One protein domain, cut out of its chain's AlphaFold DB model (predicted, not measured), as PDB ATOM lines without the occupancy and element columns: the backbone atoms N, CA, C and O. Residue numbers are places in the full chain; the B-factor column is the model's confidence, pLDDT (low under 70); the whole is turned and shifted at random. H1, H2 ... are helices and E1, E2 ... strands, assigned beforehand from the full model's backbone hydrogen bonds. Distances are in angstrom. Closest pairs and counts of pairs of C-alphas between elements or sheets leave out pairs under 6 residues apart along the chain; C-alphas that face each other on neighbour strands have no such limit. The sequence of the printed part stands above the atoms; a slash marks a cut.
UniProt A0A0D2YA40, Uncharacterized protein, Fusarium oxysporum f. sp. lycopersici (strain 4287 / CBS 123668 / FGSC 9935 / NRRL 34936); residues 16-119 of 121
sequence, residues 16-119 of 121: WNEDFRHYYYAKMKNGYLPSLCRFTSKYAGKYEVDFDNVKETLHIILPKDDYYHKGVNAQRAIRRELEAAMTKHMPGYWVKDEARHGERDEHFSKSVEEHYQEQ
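AT A GLANCE: This is residues 16 to 119 of the 121 residues of an uncharacterized protein of Fusarium oxysporum f. sp. lycopersici (strain 4287 / CBS 123668 / FGSC 9935 / NRRL 34936) (UniProt A0A0D2YA40). A small, twisted sheet of four strands, E2, E3, E1 and E4, sits toward one end of an elongated body, with H2 over one face. Two long helices, H3 and H4, run opposite ways along the length, meeting where H3 begins and H4 nears its end; H4 reaches away from the sheet to the far end, and short H1 packs on it. The printed part has 104 residues, with four named helices and four named strands that follow each other along the chain as H1 E1 H2 E2 E3 H3 E4 H4; the sheet's order is E2 - E3 - E1 - E4, all antiparallel, and the class is mixed, helices and strands. It is compact, with a radius of gyration of the C-alphas of 14.1 A and spans of 47 by 27 by 23 A.

IN THESE COORDINATES: Begin in the sheet: find C-alpha 22 at (146.872, 138.228, 96.058), where E1, residues 22 to 26, begins its 13.2 A. E2 is residues 48 to 52 and E3 residues 57 to 61, 13.1 A each; E4 is residues 94 to 96, 6.5 A. H1 is residues 16 to 20, 6.0 A, and H2 residues 32 to 42, 15.4 A. H3, residues 72 to 89, runs 25.9 A from C-alpha 72 at (154.103, 153.750, 98.363). H4, residues 98 to 119, runs 31.4 A to C-alpha 119 at (147.170, 164.276, 99.472).

HOW THE PARTS SIT: Look first at the hairpin E2 and E3, where N 50 and O 59 are 2.8 A apart, within hydrogen-bond range. E3 and E1 are antiparallel neighbours, with N 24 and O 58 within hydrogen-bond range at 3.0 A, and so are E1 and E4, with N 25 and O 95 within range at 2.8 A. The sheet is only just strongly twisted, its C-alphas up to 4.3 A off the best plane. H2 is on the sheet at a height of 9.7 A, over E3 and along the strands, at 4 degrees to E3 on the local plane. E1, H2, E2 and E3, H3, E4 are split strand-helix-strand units, each with another strand between its two strands, and both crossovers are right-handed. H1, H3 and H4 only graze the sheet. H3 and H4 only just touch, with 3 pairs of C-alphas within 8 A, the closest those of Val 72 and Val 112 at 6.5 A; they stand at a shallow tilt of 25 degrees, opposite ways. H1 touches residues 104 to 108 of H4, the closest C-alphas being those of Asp 19 and Phe 108, 5.2 A. H2 and H4 are apart. In H1, H2, H3 and H4 every O i to N i+4 pair is within hydrogen-bond range.

THE WHOLE: The two C-alphas farthest apart, those of Asn 30 and Gln 119, are 47.0 A apart. The printed part has no cut and no long link; E3 to H3, with 10 residues, is short. Mean pLDDT of the printed part is 75.5; look for values under 70 at residues 63 to 69 and 116 to 119, among others.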
ATOM      1  N   TRP A  16     141.593 149.682  98.273       68.00
ATOM      2  CA  TRP A  16     143.024 149.371  98.352       68.00
ATOM      3  C   TRP A  16     143.312 147.939  98.794       68.00
ATOM      4  O   TRP A  16     144.287 147.350  98.334       68.00
ATOM      5  N   ASN A  17     142.501 147.361  99.681       71.44
ATOM      6  CA  ASN A  17     142.627 145.941 100.015       71.44
ATOM      7  C   ASN A  17     142.323 145.042  98.819       71.44
ATOM      8  O   ASN A  17     142.961 144.003  98.655       71.44
ATOM      9  N   GLU A  18     141.355 145.434  97.993       71.06
ATOM     10  CA  GLU A  18     141.013 144.713  96.774       71.06
ATOM     11  C   GLU A  18     142.169 144.723  95.768       71.06
ATOM     12  O   GLU A  18     142.481 143.689  95.182       71.06
ATOM     13  N   ASP A  19     142.867 145.849  95.635       70.38
ATOM     14  CA  ASP A  19     144.046 145.963  94.769       70.38
ATOM     15  C   ASP A  19     145.318 145.347  95.356       70.38
ATOM     16  O   ASP A  19     146.210 144.907  94.624       70.38
ATOM     17  N   PHE A  20     145.397 145.251  96.682       72.25
ATOM     18  CA  PHE A  20     146.459 144.525  97.372       72.25
ATOM     19  C   PHE A  20     146.257 143.001  97.329       72.25
ATOM     20  O   PHE A  20     147.186 142.232  97.595       72.25
ATOM     21  N   ARG A  21     145.045 142.540  97.013       76.31
ATOM     22  CA  ARG A  21     144.660 141.134  97.087       76.31
ATOM     23  C   ARG A  21     145.541 140.270  96.191       76.31
ATOM     24  O   ARG A  21     145.650 140.484  94.987       76.31
ATOM     25  N   HIS A  22     146.147 139.254  96.798       74.06
ATOM     26  CA  HIS A  22     146.872 138.228  96.058       74.06
ATOM     27  C   HIS A  22     145.925 137.079  95.713       74.06
ATOM     28  O   HIS A  22     145.192 136.616  96.586       74.06
ATOM     29  N   TYR A  23     145.935 136.635  94.455       80.50
ATOM     30  CA  TYR A  23     145.018 135.637  93.912       80.50
ATOM     31  C   TYR A  23     145.749 134.323  93.658       80.50
ATOM     32  O   TYR A  23     146.687 134.255  92.860       80.50
ATOM     33  N   TYR A  24     145.278 133.260  94.308       81.62
ATOM     34  CA  TYR A  24     145.828 131.921  94.143       81.62
ATOM     35  C   TYR A  24     144.733 130.890  93.873       81.62
ATOM     36  O   TYR A  24     143.650 130.946  94.458       81.62
ATOM     37  N   TYR A  25     145.057 129.899  93.045       82.06
ATOM     38  CA  TYR A  25     144.237 128.713  92.802       82.06
ATOM     39  C   TYR A  25     144.808 127.495  93.519       82.06
ATOM     40  O   TYR A  25     146.029 127.317  93.580       82.06
ATOM     41  N   ALA A  26     143.938 126.613  94.007       77.62
ATOM     42  CA  ALA A  26     144.367 125.322  94.531       77.62
ATOM     43  C   ALA A  26     144.923 124.426  93.402       77.62
ATOM     44  O   ALA A  26     144.223 124.074  92.454       77.62
ATOM     45  N   LYS A  27     146.192 124.013  93.513       73.69
ATOM     46  CA  LYS A  27     146.863 123.093  92.572       73.69
ATOM     47  C   LYS A  27     146.354 121.655  92.695       73.69
ATOM     48  O   LYS A  27     146.318 120.912  91.720       73.69
ATOM     49  N   MET A  28     146.014 121.249  93.916       71.81
ATOM     50  CA  MET A  28     145.471 119.936  94.248       71.81
ATOM     51  C   MET A  28     144.285 120.139  95.180       71.81
ATOM     52  O   MET A  28     144.429 120.806  96.198       71.81
ATOM     53  N   LYS A  29     143.142 119.523  94.862       67.00
ATOM     54  CA  LYS A  29     141.901 119.663  95.646       67.00
ATOM     55  C   LYS A  29     141.976 119.033  97.044       67.00
ATOM     56  O   LYS A  29     141.171 119.342  97.912       67.00
ATOM     57  N   ASN A  30     142.972 118.176  97.283       70.44
ATOM     58  CA  ASN A  30     143.153 117.451  98.538       70.44
ATOM     59  C   ASN A  30     144.477 117.846  99.205       70.44
ATOM     60  O   ASN A  30     145.511 117.926  98.547       70.44
ATOM     61  N   GLY A  31     144.458 118.048 100.526       70.25
ATOM     62  CA  GLY A  31     145.673 118.235 101.333       70.25
ATOM     63  C   GLY A  31     146.188 119.675 101.465       70.25
ATOM     64  O   GLY A  31     147.149 119.896 102.202       70.25
ATOM     65  N   TYR A  32     145.537 120.667 100.842       76.94
ATOM     66  CA  TYR A  32     145.917 122.077 101.002       76.94
ATOM     67  C   TYR A  32     145.513 122.653 102.369       76.94
ATOM     68  O   TYR A  32     146.203 123.535 102.883       76.94
ATOM     69  N   LEU A  33     144.443 122.137 102.988       78.12
ATOM     70  CA  LEU A  33     143.904 122.601 104.275       78.12
ATOM     71  C   LEU A  33     144.975 122.683 105.382       78.12
ATOM     72  O   LEU A  33     145.137 123.753 105.962       78.12
ATOM     73  N   PRO A  34     145.792 121.641 105.640       81.44
ATOM     74  CA  PRO A  34     146.895 121.731 106.600       81.44
ATOM     75  C   PRO A  34     147.915 122.835 106.296       81.44
ATOM     76  O   PRO A  34     148.421 123.471 107.221       81.44
ATOM     77  N   SER A  35     148.231 123.074 105.016       79.00
ATOM     78  CA  SER A  35     149.148 124.155 104.623       79.00
ATOM     79  C   SER A  35     148.537 125.533 104.888       79.00
ATOM     80  O   SER A  35     149.215 126.407 105.427       79.00
ATOM     81  N   LEU A  36     147.237 125.687 104.616       80.62
ATOM     82  CA  LEU A  36     146.464 126.899 104.874       80.62
ATOM     83  C   LEU A  36     146.346 127.186 106.374       80.62
ATOM     84  O   LEU A  36     146.635 128.299 106.809       80.62
ATOM     85  N   CYS A  37     146.027 126.177 107.187       82.50
ATOM     86  CA  CYS A  37     145.965 126.307 108.645       82.50
ATOM     87  C   CYS A  37     147.326 126.688 109.251       82.50
ATOM     88  O   CYS A  37     147.398 127.523 110.151       82.50
ATOM     89  N   ARG A  38     148.430 126.113 108.750       82.88
ATOM     90  CA  ARG A  38     149.785 126.485 109.199       82.88
ATOM     91  C   ARG A  38     150.143 127.915 108.812       82.88
ATOM     92  O   ARG A  38     150.748 128.615 109.619       82.88
ATOM     93  N   PHE A  39     149.793 128.339 107.599       83.50
ATOM     94  CA  PHE A  39     150.043 129.700 107.132       83.50
ATOM     95  C   PHE A  39     149.263 130.724 107.966       83.50
ATOM     96  O   PHE A  39     149.868 131.610 108.564       83.50
ATOM     97  N   THR A  40     147.946 130.545 108.083       83.38
ATOM     98  CA  THR A  40     147.060 131.426 108.866       83.38
ATOM     99  C   THR A  40     147.469 131.501 110.332       83.38
ATOM    100  O   THR A  40     147.523 132.591 110.888       83.38
ATOM    101  N   SER A  41     147.854 130.378 110.945       84.56
ATOM    102  CA  SER A  41     148.345 130.372 112.332       84.56
ATOM    103  C   SER A  41     149.680 131.107 112.482       84.56
ATOM    104  O   SER A  41     149.887 131.831 113.451       84.56
ATOM    105  N   LYS A  42     150.606 130.937 111.528       85.31
ATOM    106  CA  LYS A  42     151.936 131.563 111.580       85.31
ATOM    107  C   LYS A  42     151.886 133.077 111.360       85.31
ATOM    108  O   LYS A  42     152.700 133.799 111.934       85.31
ATOM    109  N   TYR A  43     150.976 133.536 110.509       80.88
ATOM    110  CA  TYR A  43     150.826 134.943 110.140       80.88
ATOM    111  C   TYR A  43     149.555 135.576 110.716       80.88
ATOM    112  O   TYR A  43     149.096 136.604 110.216       80.88
ATOM    113  N   ALA A  44     149.010 134.991 111.785       80.62
ATOM    114  CA  ALA A  44     147.861 135.530 112.494       80.62
ATOM    115  C   ALA A  44     148.123 136.987 112.904       80.62
ATOM    116  O   ALA A  44     149.175 137.308 113.461       80.62
ATOM    117  N   GLY A  45     147.186 137.875 112.573       76.25
ATOM    118  CA  GLY A  45     147.298 139.313 112.830       76.25
ATOM    119  C   GLY A  45     148.237 140.078 111.889       76.25
ATOM    120  O   GLY A  45     148.239 141.300 111.936       76.25
ATOM    121  N   LYS A  46     149.005 139.401 111.021       78.19
ATOM    122  CA  LYS A  46     149.822 140.046 109.974       78.19
ATOM    123  C   LYS A  46     149.128 140.080 108.618       78.19
ATOM    124  O   LYS A  46     149.283 141.049 107.886       78.19
ATOM    125  N   TYR A  47     148.389 139.023 108.291       78.12
ATOM    126  CA  TYR A  47     147.620 138.911 107.057       78.12
ATOM    127  C   TYR A  47     146.214 138.414 107.375       78.12
ATOM    128  O   TYR A  47     146.029 137.590 108.275       78.12
ATOM    129  N   GLU A  48     145.240 138.889 106.610       79.12
ATOM    130  CA  GLU A  48     143.900 138.322 106.583       79.12
ATOM    131  C   GLU A  48     143.791 137.401 105.368       79.12
ATOM    132  O   GLU A  48     144.210 137.735 104.258       79.12
ATOM    133  N   VAL A  49     143.292 136.194 105.609       79.19
ATOM    134  CA  VAL A  49     143.238 135.132 104.612       79.19
ATOM    135  C   VAL A  49     141.779 134.787 104.373       79.19
ATOM    136  O   VAL A  49     141.103 134.275 105.263       79.19
ATOM    137  N   ASP A  50     141.316 135.069 103.164       81.44
ATOM    138  CA  ASP A  50     139.960 134.820 102.695       81.44
ATOM    139  C   ASP A  50     140.004 133.643 101.718       81.44
ATOM    140  O   ASP A  50     140.608 133.721 100.646       81.44
ATOM    141  N   PHE A  51     139.423 132.514 102.117       80.25
ATOM    142  CA  PHE A  51     139.393 131.312 101.293       80.25
ATOM    143  C   PHE A  51     137.972 131.017 100.818       80.25
ATOM    144  O   PHE A  51     137.097 130.662 101.609       80.25
ATOM    145  N   ASP A  52     137.759 131.124  99.508       80.06
ATOM    146  CA  ASP A  52     136.508 130.744  98.861       80.06
ATOM    147  C   ASP A  52     136.549 129.244  98.540       80.06
ATOM    148  O   ASP A  52     137.139 128.804  97.549       80.06
ATOM    149  N   ASN A  53     135.896 128.456  99.399       70.44
ATOM    150  CA  ASN A  53     135.767 127.004  99.247       70.44
ATOM    151  C   ASN A  53     135.031 126.590  97.959       70.44
ATOM    152  O   ASN A  53     135.237 125.479  97.478       70.44
ATOM    153  N   VAL A  54     134.147 127.436  97.419       71.50
ATOM    154  CA  VAL A  54     133.314 127.108  96.249       71.50
ATOM    155  C   VAL A  54     134.117 127.272  94.967       71.50
ATOM    156  O   VAL A  54     134.017 126.449  94.059       71.50
ATOM    157  N   LYS A  55     134.924 128.332  94.895       72.31
ATOM    158  CA  LYS A  55     135.782 128.628  93.740       72.31
ATOM    159  C   LYS A  55     137.187 128.045  93.865       72.31
ATOM    160  O   LYS A  55     137.960 128.146  92.917       72.31
ATOM    161  N   GLU A  56     137.514 127.450  95.013       74.19
ATOM    162  CA  GLU A  56     138.859 126.974  95.363       74.19
ATOM    163  C   GLU A  56     139.928 128.075  95.184       74.19
ATOM    164  O   GLU A  56     141.074 127.811  94.808       74.19
ATOM    165  N   THR A  57     139.537 129.325  95.456       79.31
ATOM    166  CA  THR A  57     140.391 130.513  95.336       79.31
ATOM    167  C   THR A  57     140.790 131.025  96.704       79.31
ATOM    168  O   THR A  57     139.946 131.221  97.579       79.31
ATOM    169  N   LEU A  58     142.080 131.285  96.866       81.75
ATOM    170  CA  LEU A  58     142.644 131.891  98.057       81.75
ATOM    171  C   LEU A  58     142.998 133.340  97.773       81.75
ATOM    172  O   LEU A  58     143.720 133.649  96.823       81.75
ATOM    173  N   HIS A  59     142.504 134.199  98.648       81.88
ATOM    174  CA  HIS A  59     142.799 135.611  98.682       81.88
ATOM    175  C   HIS A  59     143.550 135.930  99.962       81.88
ATOM    176  O   HIS A  59     143.150 135.524 101.053       81.88
ATOM    177  N   ILE A  60     144.639 136.679  99.840       75.19
ATOM    178  CA  ILE A  60     145.362 137.175 101.009       75.19
ATOM    179  C   ILE A  60     145.443 138.680 100.913       75.19
ATOM    180  O   ILE A  60     145.840 139.226  99.880       75.19
ATOM    181  N   ILE A  61     145.014 139.322 101.990       75.38
ATOM    182  CA  ILE A  61     144.939 140.767 102.136       75.38
ATOM    183  C   ILE A  61     145.614 141.177 103.448       75.38
ATOM    184  O   ILE A  61     146.039 140.338 104.252       75.38
ATOM    185  N   LEU A  62     145.749 142.479 103.659       72.75
ATOM    186  CA  LEU A  62     146.340 143.018 104.874       72.75
ATOM    187  C   LEU A  62     145.254 143.407 105.885       72.75
ATOM    188  O   LEU A  62     144.159 143.813 105.491       72.75
ATOM    189  N   PRO A  63     145.548 143.341 107.195       68.69
ATOM    190  CA  PRO A  63     144.674 143.919 108.205       68.69
ATOM    191  C   PRO A  63     144.511 145.425 107.939       68.69
ATOM    192  O   PRO A  63     145.498 146.149 107.804       68.69
ATOM    193  N   LYS A  64     143.250 145.872 107.830       63.78
ATOM    194  CA  LYS A  64     142.823 147.197 107.328       63.78
ATOM    195  C   LYS A  64     143.556 148.400 107.945       63.78
ATOM    196  O   LYS A  64     143.734 149.400 107.256       63.78
ATOM    197  N   ASP A  65     144.002 148.300 109.195       62.03
ATOM    198  CA  ASP A  65     144.573 149.418 109.957       62.03
ATOM    199  C   ASP A  65     146.089 149.638 109.772       62.03
ATOM    200  O   ASP A  65     146.580 150.738 110.018       62.03
ATOM    201  N   ASP A  66     146.860 148.641 109.326       63.72
ATOM    202  CA  ASP A  66     148.326 148.696 109.494       63.72
ATOM    203  C   ASP A  66     149.073 149.331 108.306       63.72
ATOM    204  O   ASP A  66     150.125 149.952 108.461       63.72
ATOM    205  N   TYR A  67     148.548 149.203 107.088       66.19
ATOM    206  CA  TYR A  67     149.283 149.542 105.859       66.19
ATOM    207  C   TYR A  67     148.752 150.775 105.122       66.19
ATOM    208  O   TYR A  67     149.457 151.332 104.277       66.19
ATOM    209  N   TYR A  68     147.543 151.229 105.458       63.75
ATOM    210  CA  TYR A  68     146.902 152.372 104.805       63.75
ATOM    211  C   TYR A  68     147.696 153.675 105.006       63.75
ATOM    212  O   TYR A  68     147.821 154.488 104.103       63.75
ATOM    213  N   HIS A  69     148.334 153.843 106.164       69.62
ATOM    214  CA  HIS A  69     149.132 155.038 106.471       69.62
ATOM    215  C   HIS A  69     150.593 154.955 106.003       69.62
ATOM    216  O   HIS A  69     151.391 155.846 106.291       69.62
ATOM    217  N   LYS A  70     150.987 153.864 105.336       72.62
ATOM    218  CA  LYS A  70     152.369 153.648 104.901       72.62
ATOM    219  C   LYS A  70     152.558 154.144 103.471       72.62
ATOM    220  O   LYS A  70     151.755 153.820 102.605       72.62
ATOM    221  N   GLY A  71     153.654 154.861 103.219       71.56
ATOM    222  CA  GLY A  71     154.013 155.355 101.884       71.56
ATOM    223  C   GLY A  71     154.129 154.252 100.823       71.56
ATOM    224  O   GLY A  71     154.353 153.083 101.149       71.56
ATOM    225  N   VAL A  72     154.070 154.643  99.545       72.25
ATOM    226  CA  VAL A  72     154.103 153.750  98.363       72.25
ATOM    227  C   VAL A  72     155.199 152.680  98.449       72.25
ATOM    228  O   VAL A  72     154.953 151.492  98.244       72.25
ATOM    229  N   ASN A  73     156.420 153.078  98.817       78.06
ATOM    230  CA  ASN A  73     157.560 152.161  98.922       78.06
ATOM    231  C   ASN A  73     157.384 151.112 100.027       78.06
ATOM    232  O   ASN A  73     157.759 149.953  99.846       78.06
ATOM    233  N   ALA A  74     156.796 151.498 101.160       78.69
ATOM    234  CA  ALA A  74     156.531 150.582 102.261       78.69
ATOM    235  C   ALA A  74     155.400 149.606 101.906       78.69
ATOM    236  O   ALA A  74     155.506 148.420 102.202       78.69
ATOM    237  N   GLN A  75     154.366 150.061 101.199       75.25
ATOM    238  CA  GLN A  75     153.306 149.180 100.705       75.25
ATOM    239  C   GLN A  75     153.829 148.175  99.666       75.25
ATOM    240  O   GLN A  75     153.540 146.980  99.761       75.25
ATOM    241  N   ARG A  76     154.682 148.617  98.728       77.44
ATOM    242  CA  ARG A  76     155.380 147.730  97.777       77.44
ATOM    243  C   ARG A  76     156.262 146.698  98.486       77.44
ATOM    244  O   ARG A  76     156.306 145.543  98.065       77.44
ATOM    245  N   ALA A  77     156.944 147.084  99.564       82.50
ATOM    246  CA  ALA A  77     157.741 146.157 100.365       82.50
ATOM    247  C   ALA A  77     156.866 145.078 101.022       82.50
ATOM    248  O   ALA A  77     157.153 143.894 100.861       82.50
ATOM    249  N   ILE A  78     155.750 145.465 101.651       80.12
ATOM    250  CA  ILE A  78     154.818 144.519 102.287       80.12
ATOM    251  C   ILE A  78     154.234 143.544 101.258       80.12
ATOM    252  O   ILE A  78     154.104 142.353 101.538       80.12
ATOM    253  N   ARG A  79     153.924 144.022 100.046       79.19
ATOM    254  CA  ARG A  79     153.447 143.188  98.930       79.19
ATOM    255  C   ARG A  79     154.464 142.112  98.554       79.19
ATOM    256  O   ARG A  79     154.119 140.936  98.471       79.19
ATOM    257  N   ARG A  80     155.738 142.489  98.420       81.69
ATOM    258  CA  ARG A  80     156.833 141.536  98.165       81.69
ATOM    259  C   ARG A  80     157.029 140.552  99.317       81.69
ATOM    260  O   ARG A  80     157.270 139.373  99.074       81.69
ATOM    261  N   GLU A  81     156.917 141.011 100.561       83.62
ATOM    262  CA  GLU A  81     157.008 140.137 101.735       83.62
ATOM    263  C   GLU A  81     155.874 139.108 101.772       83.62
ATOM    264  O   GLU A  81     156.130 137.934 102.049       83.62
ATOM    265  N   LEU A  82     154.647 139.519 101.443       81.31
ATOM    266  CA  LEU A  82     153.499 138.623 101.340       81.31
ATOM    267  C   LEU A  82     153.716 137.562 100.249       81.31
ATOM    268  O   LEU A  82     153.551 136.367 100.508       81.31
ATOM    269  N   GLU A  83     154.149 137.971  99.056       79.94
ATOM    270  CA  GLU A  83     154.436 137.045  97.954       79.94
ATOM    271  C   GLU A  83     155.548 136.043  98.314       79.94
ATOM    272  O   GLU A  83     155.435 134.837  98.054       79.94
ATOM    273  N   ALA A  84     156.605 136.511  98.981       83.00
ATOM    274  CA  ALA A  84     157.690 135.660  99.459       83.00
ATOM    275  C   ALA A  84     157.218 134.684 100.551       83.00
ATOM    276  O   ALA A  84     157.584 133.504 100.531       83.00
ATOM    277  N   ALA A  85     156.385 135.141 101.492       82.31
ATOM    278  CA  ALA A  85     155.800 134.298 102.533       82.31
ATOM    279  C   ALA A  85     154.937 133.186 101.926       82.31
ATOM    280  O   ALA A  85     155.044 132.030 102.351       82.31
ATOM    281  N   MET A  86     154.151 133.517 100.902       79.94
ATOM    282  CA  MET A  86     153.339 132.563 100.153       79.94
ATOM    283  C   MET A  86     154.188 131.522  99.441       79.94
ATOM    284  O   MET A  86     154.027 130.323  99.669       79.94
ATOM    285  N   THR A  87     155.170 131.969  98.666       77.25
ATOM    286  CA  THR A  87     156.083 131.078  97.938       77.25
ATOM    287  C   THR A  87     156.835 130.143  98.886       77.25
ATOM    288  O   THR A  87     157.016 128.963  98.597       77.25
ATOM    289  N   LYS A  88     157.236 130.631 100.064       81.38
ATOM    290  CA  LYS A  88     157.981 129.842 101.053       81.38
ATOM    291  C   LYS A  88     157.127 128.806 101.780       81.38
ATOM    292  O   LYS A  88     157.616 127.720 102.088       81.38
ATOM    293  N   HIS A  89     155.888 129.145 102.128       76.06
ATOM    294  CA  HIS A  89     155.055 128.314 103.005       76.06
ATOM    295  C   HIS A  89     154.001 127.487 102.278       76.06
ATOM    296  O   HIS A  89     153.482 126.534 102.860       76.06
ATOM    297  N   MET A  90     153.715 127.817 101.021       73.94
ATOM    298  CA  MET A  90     152.657 127.197 100.230       73.94
ATOM    299  C   MET A  90     153.085 126.640  98.846       73.94
ATOM    300  O   MET A  90     152.204 126.465  98.002       73.94
ATOM    301  N   PRO A  91     154.360 126.264  98.576       66.31
ATOM    302  CA  PRO A  91     154.847 126.015  97.207       66.31
ATOM    303  C   PRO A  91     154.262 124.775  96.497       66.31
ATOM    304  O   PRO A  91     154.511 124.572  95.312       66.31
ATOM    305  N   GLY A  92     153.508 123.920  97.198       68.69
ATOM    306  CA  GLY A  92     152.976 122.663  96.648       68.69
ATOM    307  C   GLY A  92     151.484 122.665  96.309       68.69
ATOM    308  O   GLY A  92     151.054 121.862  95.484       68.69
ATOM    309  N   TYR A  93     150.701 123.553  96.924       73.38
ATOM    310  CA  TYR A  93     149.234 123.477  96.906       73.38
ATOM    311  C   TYR A  93     148.555 124.685  96.272       73.38
ATOM    312  O   TYR A  93     147.369 124.604  95.974       73.38
ATOM    313  N   TRP A  94     149.291 125.768  96.033       76.44
ATOM    314  CA  TRP A  94     148.734 127.032  95.568       76.44
ATOM    315  C   TRP A  94     149.512 127.531  94.359       76.44
ATOM    316  O   TRP A  94     150.740 127.581  94.380       76.44
ATOM    317  N   VAL A  95     148.789 127.866  93.294       82.19
ATOM    318  CA  VAL A  95     149.335 128.455  92.070       82.19
ATOM    319  C   VAL A  95     148.919 129.911  92.033       82.19
ATOM    320  O   VAL A  95     147.735 130.215  92.152       82.19
ATOM    321  N   LYS A  96     149.894 130.801  91.877       83.06
ATOM    322  CA  LYS A  96     149.648 132.227  91.690       83.06
ATOM    323  C   LYS A  96     148.909 132.450  90.369       83.06
ATOM    324  O   LYS A  96     149.329 131.930  89.336       83.06
ATOM    325  N   ASP A  97     147.821 133.212  90.402       81.81
ATOM    326  CA  ASP A  97     147.155 133.686  89.190       81.81
ATOM    327  C   ASP A  97     147.957 134.851  88.602       81.81
ATOM    328  O   ASP A  97     147.708 136.010  88.920       81.81
ATOM    329  N   GLU A  98     148.962 134.538  87.784       78.31
ATOM    330  CA  GLU A  98     149.863 135.532  87.183       78.31
ATOM    331  C   GLU A  98     149.113 136.598  86.366       78.31
ATOM    332  O   GLU A  98     149.510 137.761  86.389       78.31
ATOM    333  N   ALA A  99     148.006 136.237  85.703       75.81
ATOM    334  CA  ALA A  99     147.214 137.174  84.906       75.81
ATOM    335  C   ALA A  99     146.518 138.205  85.802       75.81
ATOM    336  O   ALA A  99     146.750 139.406  85.655       75.81
ATOM    337  N   ARG A 100     145.759 137.747  86.809       74.50
ATOM    338  CA  ARG A 100     145.109 138.657  87.768       74.50
ATOM    339  C   ARG A 100     146.114 139.433  88.606       74.50
ATOM    340  O   ARG A 100     145.858 140.579  88.963       74.50
ATOM    341  N   HIS A 101     147.249 138.821  88.927       75.75
ATOM    342  CA  HIS A 101     148.325 139.497  89.636       75.75
ATOM    343  C   HIS A 101     148.932 140.637  88.829       75.75
ATOM    344  O   HIS A 101     149.145 141.698  89.405       75.75
ATOM    345  N   GLY A 102     149.200 140.430  87.538       73.38
ATOM    346  CA  GLY A 102     149.733 141.469  86.658       73.38
ATOM    347  C   GLY A 102     148.785 142.659  86.552       73.38
ATOM    348  O   GLY A 102     149.188 143.788  86.823       73.38
ATOM    349  N   GLU A 103     147.506 142.396  86.272       76.50
ATOM    350  CA  GLU A 103     146.477 143.443  86.180       76.50
ATOM    351  C   GLU A 103     146.347 144.238  87.488       76.50
ATOM    352  O   GLU A 103     146.292 145.469  87.483       76.50
ATOM    353  N   ARG A 104     146.352 143.551  88.637       75.38
ATOM    354  CA  ARG A 104     146.218 144.195  89.951       75.38
ATOM    355  C   ARG A 104     147.502 144.860  90.442       75.38
ATOM    356  O   ARG A 104     147.424 145.754  91.271       75.38
ATOM    357  N   ASP A 105     148.687 144.447  89.992       73.19
ATOM    358  CA  ASP A 105     149.952 145.136  90.312       73.19
ATOM    359  C   ASP A 105     150.034 146.509  89.656       73.19
ATOM    360  O   ASP A 105     150.360 147.500  90.318       73.19
ATOM    361  N   GLU A 106     149.665 146.564  88.379       75.25
ATOM    362  CA  GLU A 106     149.623 147.801  87.611       75.25
ATOM    363  C   GLU A 106     148.555 148.747  88.165       75.25
ATOM    364  O   GLU A 106     148.847 149.908  88.467       75.25
ATOM    365  N   HIS A 107     147.345 148.230  88.400       75.25
ATOM    366  CA  HIS A 107     146.251 149.017  88.960       75.25
ATOM    367  C   HIS A 107     146.560 149.517  90.380       75.25
ATOM    368  O   HIS A 107     146.343 150.693  90.669       75.25
ATOM    369  N   PHE A 108     147.140 148.674  91.243       73.38
ATOM    370  CA  PHE A 108     147.576 149.071  92.585       73.38
ATOM    371  C   PHE A 108     148.630 150.177  92.537       73.38
ATOM    372  O   PHE A 108     148.485 151.184  93.225       73.38
ATOM    373  N   SER A 109     149.677 150.017  91.721       70.88
ATOM    374  CA  SER A 109     150.746 151.016  91.610       70.88
ATOM    375  C   SER A 109     150.203 152.369  91.168       70.88
ATOM    376  O   SER A 109     150.494 153.375  91.809       70.88
ATOM    377  N   LYS A 110     149.356 152.382  90.136       74.56
ATOM    378  CA  LYS A 110     148.745 153.609  89.626       74.56
ATOM    379  C   LYS A 110     147.843 154.276  90.671       74.56
ATOM    380  O   LYS A 110     148.021 155.447  90.979       74.56
ATOM    381  N   SER A 111     146.956 153.496  91.281       72.31
ATOM    382  CA  SER A 111     145.989 153.965  92.279       72.31
ATOM    383  C   SER A 111     146.641 154.518  93.545       72.31
ATOM    384  O   SER A 111     146.161 155.482  94.140       72.31
ATOM    385  N   VAL A 112     147.737 153.897  93.983       69.31
ATOM    386  CA  VAL A 112     148.515 154.359  95.132       69.31
ATOM    387  C   VAL A 112     149.267 155.646  94.788       69.31
ATOM    388  O   VAL A 112     149.273 156.570  95.597       69.31
ATOM    389  N   GLU A 113     149.874 155.736  93.604       71.25
ATOM    390  CA  GLU A 113     150.575 156.948  93.158       71.25
ATOM    391  C   GLU A 113     149.619 158.145  93.004       71.25
ATOM    392  O   GLU A 113     149.929 159.223  93.509       71.25
ATOM    393  N   GLU A 114     148.439 157.951  92.408       72.94
ATOM    394  CA  GLU A 114     147.401 158.990  92.281       72.94
ATOM    395  C   GLU A 114     146.936 159.497  93.658       72.94
ATOM    396  O   GLU A 114     146.914 160.701  93.903       72.94
ATOM    397  N   HIS A 115     146.660 158.592  94.601       71.50
ATOM    398  CA  HIS A 115     146.191 158.967  95.938       71.50
ATOM    399  C   HIS A 115     147.207 159.800  96.732       71.50
ATOM    400  O   HIS A 115     146.832 160.743  97.430       71.50
ATOM    401  N   TYR A 116     148.495 159.450  96.663       65.81
ATOM    402  CA  TYR A 116     149.532 160.216  97.355       65.81
ATOM    403  C   TYR A 116     149.722 161.603  96.727       65.81
ATOM    404  O   TYR A 116     149.873 162.570  97.469       65.81
ATOM    405  N   GLN A 117     149.612 161.728  95.400       68.12
ATOM    406  CA  GLN A 117     149.627 163.033  94.728       68.12
ATOM    407  C   GLN A 117     148.438 163.916  95.135       68.12
ATOM    408  O   GLN A 117     148.615 165.113  95.341       68.12
ATOM    409  N   GLU A 118     147.244 163.342  95.301       66.38
ATOM    410  CA  GLU A 118     146.057 164.074  95.770       66.38
ATOM    411  C   GLU A 118     146.154 164.529  97.237       66.38
ATOM    412  O   GLU A 118     145.490 165.492  97.611       66.38
ATOM    413  N   GLN A 119     146.943 163.853  98.082       59.78
ATOM    414  CA  GLN A 119     147.170 164.276  99.472       59.78
ATOM    415  C   GLN A 119     148.256 165.353  99.620       59.78
ATOM    416  O   GLN A 119     148.260 166.067 100.624       59.78
TER     417      GLN A 119